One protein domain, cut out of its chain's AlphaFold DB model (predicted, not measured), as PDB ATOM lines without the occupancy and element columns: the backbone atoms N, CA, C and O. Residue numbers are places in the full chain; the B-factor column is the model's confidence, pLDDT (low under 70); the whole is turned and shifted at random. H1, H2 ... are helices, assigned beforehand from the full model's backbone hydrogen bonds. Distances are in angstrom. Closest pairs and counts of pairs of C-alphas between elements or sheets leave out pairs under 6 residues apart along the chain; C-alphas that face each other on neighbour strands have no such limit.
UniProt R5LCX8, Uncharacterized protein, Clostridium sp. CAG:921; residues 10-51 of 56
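Overview. This is residues 10 to 51 of the 56 residues of an uncharacterized protein of Clostridium sp. CAG:921 (UniProt R5LCX8). Two short helices, H1 and H2, follow each other along one side of a longer helix, H3, which folds back over both and crosses them at steep angles. The loop between H2 and H3 makes one end of the long axis. The printed part has 42 residues with three named helices, in the order H1, H2, H3, and no named strand; the class is all helix. It is elongated, spanning 32 by 18 by 10 A, and only just compact, close to loose, with a radius of gyration of the C-alphas of 10.6 A.

Along the chain. H1, residues 10 to 18, begins at C-alpha 10 (144.509, 116.605, 116.954) and is 12.2 A long. H2, residues 20 to 26, is 9.7 A long. H3, residues 35 to 50, is 22.4 A long and ends at C-alpha 50 (144.080, 120.361, 128.315).

Arrangement. H1 and H2 meet only through their tight link. H1 touches H3 at residues 42 to 49 of H3 alone, closest at the C-alphas of Ile 12 and Tyr 46, 6.7 A; the tilt is steep, 43 degrees, opposite ways. H2 touches H3 at residues 38 to 42 of H3 alone, closest at the C-alphas of Thr 24 and Met 38, 6.6 A; the tilt is steep, 64 degrees, opposite ways. In H1, H2 and H3 every O i to N i+4 pair is within hydrogen-bond range.

Size, cuts and confidence. The C-alphas farthest apart, of Asn 31 and Lys 51, are 32.8 A apart. The link from H2 to H3 is short, and within it residues 28 to 29 pair antiparallel with residues 32 to 33. The printed part has no cut, and no printed residue is under 70 in pLDDT.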
ATOM      1  N   VAL A  10     144.336 116.238 118.361       92.19
ATOM      2  CA  VAL A  10     144.509 116.605 116.954       92.19
ATOM      3  C   VAL A  10     144.250 118.098 116.762       92.19
ATOM      4  O   VAL A  10     144.998 118.768 116.052       92.19
ATOM      5  N   GLU A  11     143.227 118.644 117.414       92.00
ATOM      6  CA  GLU A  11     142.931 120.075 117.397       92.00
ATOM      7  C   GLU A  11     144.034 120.894 118.073       92.00
ATOM      8  O   GLU A  11     144.427 121.940 117.558       92.00
ATOM      9  N   ILE A  12     144.593 120.410 119.187       92.94
ATOM     10  CA  ILE A  12     145.712 121.095 119.848       92.94
ATOM     11  C   ILE A  12     146.971 121.061 118.980       92.94
ATOM     12  O   ILE A  12     147.661 122.074 118.882       92.94
ATOM     13  N   LEU A  13     147.265 119.939 118.319       94.69
ATOM     14  CA  LEU A  13     148.394 119.847 117.389       94.69
ATOM     15  C   LEU A  13     148.245 120.830 116.224       94.69
ATOM     16  O   LEU A  13     149.203 121.526 115.905       94.69
ATOM     17  N   LYS A  14     147.036 120.979 115.665       95.94
ATOM     18  CA  LYS A  14     146.763 122.004 114.644       95.94
ATOM     19  C   LYS A  14     147.027 123.417 115.157       95.94
ATOM     20  O   LYS A  14     147.672 124.189 114.465       95.94
ATOM     21  N   ILE A  15     146.608 123.743 116.382       95.06
ATOM     22  CA  ILE A  15     146.907 125.051 116.991       95.06
ATOM     23  C   ILE A  15     148.422 125.255 117.122       95.06
ATOM     24  O   ILE A  15     148.928 126.335 116.828       95.06
ATOM     25  N   LEU A  16     149.163 124.238 117.564       96.88
ATOM     26  CA  LEU A  16     150.619 124.336 117.682       96.88
ATOM     27  C   LEU A  16     151.292 124.554 116.320       96.88
ATOM     28  O   LEU A  16     152.235 125.342 116.249       96.88
ATOM     29  N   ASP A  17     150.796 123.912 115.263       97.06
ATOM     30  CA  ASP A  17     151.294 124.083 113.895       97.06
ATOM     31  C   ASP A  17     150.935 125.460 113.318       97.06
ATOM     32  O   ASP A  17     151.817 126.169 112.823       97.06
ATOM     33  N   ASP A  18     149.680 125.893 113.453       97.44
ATOM     34  CA  ASP A  18     149.188 127.190 112.969       97.44
ATOM     35  C   ASP A  18     149.948 128.359 113.615       97.44
ATOM     36  O   ASP A  18     150.272 129.358 112.967       97.44
ATOM     37  N   TYR A  19     150.284 128.225 114.902       97.62
ATOM     38  CA  TYR A  19     151.042 129.221 115.659       97.62
ATOM     39  C   TYR A  19     152.552 128.953 115.690       97.62
ATOM     40  O   TYR A  19     153.283 129.704 116.347       97.62
ATOM     41  N   ASN A  20     153.060 127.953 114.962       97.00
ATOM     42  CA  ASN A  20     154.482 127.617 114.954       97.00
ATOM     43  C   ASN A  20     155.391 128.823 114.630       97.00
ATOM     44  O   ASN A  20     156.379 128.994 115.340       97.00
ATOM     45  N   PRO A  21     155.062 129.741 113.690       98.00
ATOM     46  CA  PRO A  21     155.878 130.938 113.459       98.00
ATOM     47  C   PRO A  21     156.028 131.836 114.697       98.00
ATOM     48  O   PRO A  21     157.112 132.360 114.960       98.00
ATOM     49  N   LEU A  22     154.956 131.997 115.481       98.19
ATOM     50  CA  LEU A  22     154.980 132.778 116.719       98.19
ATOM     51  C   LEU A  22     155.779 132.052 117.800       98.19
ATOM     52  O   LEU A  22     156.612 132.672 118.457       98.19
ATOM     53  N   ILE A  23     155.557 130.744 117.952       98.25
ATOM     54  CA  ILE A  23     156.298 129.903 118.896       98.25
ATOM     55  C   ILE A  23     157.795 129.991 118.586       98.25
ATOM     56  O   ILE A  23     158.563 130.386 119.454       98.25
ATOM     57  N   THR A  24     158.202 129.766 117.333       97.50
ATOM     58  CA  THR A  24     159.595 129.909 116.889       97.50
ATOM     59  C   THR A  24     160.155 131.302 117.168       97.50
ATOM     60  O   THR A  24     161.317 131.428 117.550       97.50
ATOM     61  N   SER A  25     159.361 132.363 116.994       97.69
ATOM     62  CA  SER A  25     159.797 133.722 117.328       97.69
ATOM     63  C   SER A  25     160.041 133.908 118.827       97.69
ATOM     64  O   SER A  25     160.991 134.593 119.196       97.69
ATOM     65  N   MET A  26     159.201 133.316 119.677       97.69
ATOM     66  CA  MET A  26     159.316 133.391 121.139       97.69
ATOM     67  C   MET A  26     160.422 132.488 121.694       97.69
ATOM     68  O   MET A  26     160.934 132.745 122.777       97.69
ATOM     69  N   SER A  27     160.831 131.470 120.940       97.56
ATOM     70  CA  SER A  27     161.940 130.575 121.285       97.56
ATOM     71  C   SER A  27     163.320 131.133 120.937       97.56
ATOM     72  O   SER A  27     164.320 130.442 121.104       97.56
ATOM     73  N   LYS A  28     163.416 132.359 120.413       97.69
ATOM     74  CA  LYS A  28     164.708 132.961 120.069       97.69
ATOM     75  C   LYS A  28     165.390 133.539 121.304       97.69
ATOM     76  O   LYS A  28     164.894 134.482 121.917       97.69
ATOM     77  N   LEU A  29     166.579 133.027 121.598       94.56
ATOM     78  CA  LEU A  29     167.529 133.607 122.542       94.56
ATOM     79  C   LEU A  29     168.676 134.295 121.785       94.56
ATOM     80  O   LEU A  29     168.701 134.340 120.554       94.56
ATOM     81  N   ARG A  30     169.657 134.842 122.517       91.50
ATOM     82  CA  ARG A  30     170.807 135.561 121.927       91.50
ATOM     83  C   ARG A  30     171.544 134.768 120.840       91.50
ATOM     84  O   ARG A  30     172.076 135.385 119.924       91.50
ATOM     85  N   ASN A  31     171.561 133.439 120.938       91.06
ATOM     86  CA  ASN A  31     172.342 132.563 120.062       91.06
ATOM     87  C   ASN A  31     171.508 131.907 118.946       91.06
ATOM     88  O   ASN A  31     172.017 131.033 118.251       91.06
ATOM     89  N   GLY A  32     170.250 132.320 118.756       94.75
ATOM     90  CA  GLY A  32     169.351 131.746 117.756       94.75
ATOM     91  C   GLY A  32     168.120 131.098 118.379       94.75
ATOM     92  O   GLY A  32     167.669 131.509 119.447       94.75
ATOM     93  N   ILE A  33     167.545 130.127 117.673       96.75
ATOM     94  CA  ILE A  33     166.402 129.361 118.177       96.75
ATOM     95  C   ILE A  33     166.911 128.411 119.256       96.75
ATOM     96  O   ILE A  33     167.827 127.631 119.010       96.75
ATOM     97  N   ASP A  34     166.306 128.492 120.431       98.06
ATOM     98  CA  ASP A  34     166.522 127.563 121.526       98.06
ATOM     99  C   ASP A  34     165.439 126.473 121.474       98.06
ATOM    100  O   ASP A  34     164.241 126.748 121.602       98.06
ATOM    101  N   GLU A  35     165.855 125.239 121.181       96.88
ATOM    102  CA  GLU A  35     164.939 124.110 120.995       96.88
ATOM    103  C   GLU A  35     164.267 123.681 122.304       96.88
ATOM    104  O   GLU A  35     163.100 123.281 122.279       96.88
ATOM    105  N   ASP A  36     164.958 123.821 123.437       97.75
ATOM    106  CA  ASP A  36     164.426 123.479 124.756       97.75
ATOM    107  C   ASP A  36     163.318 124.461 125.149       97.75
ATOM    108  O   ASP A  36     162.210 124.054 125.509       97.75
ATOM    109  N   LEU A  37     163.556 125.761 124.958       97.69
ATOM    110  CA  LEU A  37     162.551 126.803 125.153       97.69
ATOM    111  C   LEU A  37     161.358 126.617 124.206       97.69
ATOM    112  O   LEU A  37     160.207 126.823 124.594       97.69
ATOM    113  N   MET A  38     161.600 126.210 122.957       98.06
ATOM    114  CA  MET A  38     160.526 125.886 122.015       98.06
ATOM    115  C   MET A  38     159.655 124.733 122.508       98.06
ATOM    116  O   MET A  38     158.424 124.817 122.430       98.06
ATOM    117  N   GLN A  39     160.267 123.671 123.025       97.75
ATOM    118  CA  GLN A  39     159.534 122.550 123.605       97.75
ATOM    119  C   GLN A  39     158.750 122.972 124.850       97.75
ATOM    120  O   GLN A  39     157.581 122.605 124.976       97.75
ATOM    121  N   GLU A  40     159.331 123.795 125.727       98.25
ATOM    122  CA  GLU A  40     158.659 124.283 126.934       98.25
ATOM    123  C   GLU A  40     157.426 125.137 126.601       98.25
ATOM    124  O   GLU A  40     156.350 124.927 127.169       98.25
ATOM    125  N   ILE A  41     157.534 126.037 125.618       98.19
ATOM    126  CA  ILE A  41     156.398 126.837 125.139       98.19
ATOM    127  C   ILE A  41     155.281 125.921 124.616       98.19
ATOM    128  O   ILE A  41     154.124 126.068 125.023       98.19
ATOM    129  N   LYS A  42     155.614 124.945 123.759       97.75
ATOM    130  CA  LYS A  42     154.639 123.976 123.220       97.75
ATOM    131  C   LYS A  42     153.971 123.167 124.337       97.75
ATOM    132  O   LYS A  42     152.747 123.029 124.349       97.75
ATOM    133  N   TYR A  43     154.749 122.699 125.314       96.94
ATOM    134  CA  TYR A  43     154.249 121.967 126.478       96.94
ATOM    135  C   TYR A  43     153.280 122.807 127.319       96.94
ATOM    136  O   TYR A  43     152.208 122.330 127.698       96.94
ATOM    137  N   MET A  44     153.613 124.070 127.586       96.75
ATOM    138  CA  MET A  44     152.772 124.965 128.384       96.75
ATOM    139  C   MET A  44     151.459 125.322 127.683       96.75
ATOM    140  O   MET A  44     150.416 125.385 128.344       96.75
ATOM    141  N   ILE A  45     151.478 125.491 126.358       94.94
ATOM    142  CA  ILE A  45     150.262 125.649 125.548       94.94
ATOM    143  C   ILE A  45     149.390 124.396 125.674       94.94
ATOM    144  O   ILE A  45     148.236 124.499 126.094       94.94
ATOM    145  N   TYR A  46     149.949 123.211 125.406       93.81
ATOM    146  CA  TYR A  46     149.222 121.942 125.505       93.81
ATOM    147  C   TYR A  46     148.609 121.747 126.899       93.81
ATOM    148  O   TYR A  46     147.409 121.506 127.038       93.81
ATOM    149  N   LYS A  47     149.403 121.931 127.958       92.44
ATOM    150  CA  LYS A  47     148.960 121.813 129.354       92.44
ATOM    151  C   LYS A  47     147.825 122.780 129.691       92.44
ATOM    152  O   LYS A  47     146.917 122.431 130.441       92.44
ATOM    153  N   THR A  48     147.868 123.995 129.153       92.19
ATOM    154  CA  THR A  48     146.835 125.011 129.386       92.19
ATOM    155  C   THR A  48     145.530 124.644 128.687       92.19
ATOM    156  O   THR A  48     144.470 124.710 129.309       92.19
ATOM    157  N   LEU A  49     145.608 124.204 127.429       89.69
ATOM    158  CA  LEU A  49     144.447 123.813 126.624       89.69
ATOM    159  C   LEU A  49     143.796 122.511 127.117       89.69
ATOM    160  O   LEU A  49     142.590 122.332 126.987       89.69
ATOM    161  N   THR A  50     144.571 121.630 127.752       89.38
ATOM    162  CA  THR A  50     144.080 120.361 128.315       89.38
ATOM    163  C   THR A  50     143.682 120.433 129.788       89.38
ATOM    164  O   THR A  50     143.101 119.479 130.304       89.38
ATOM    165  N   LYS A  51     143.923 121.558 130.476       86.75
ATOM    166  CA  LYS A  51     143.725 121.708 131.932       86.75
ATOM    167  C   LYS A  51     142.323 121.322 132.423       86.75
ATOM    168  O   LYS A  51     142.186 120.850 133.549       86.75
TER     169      LYS A  51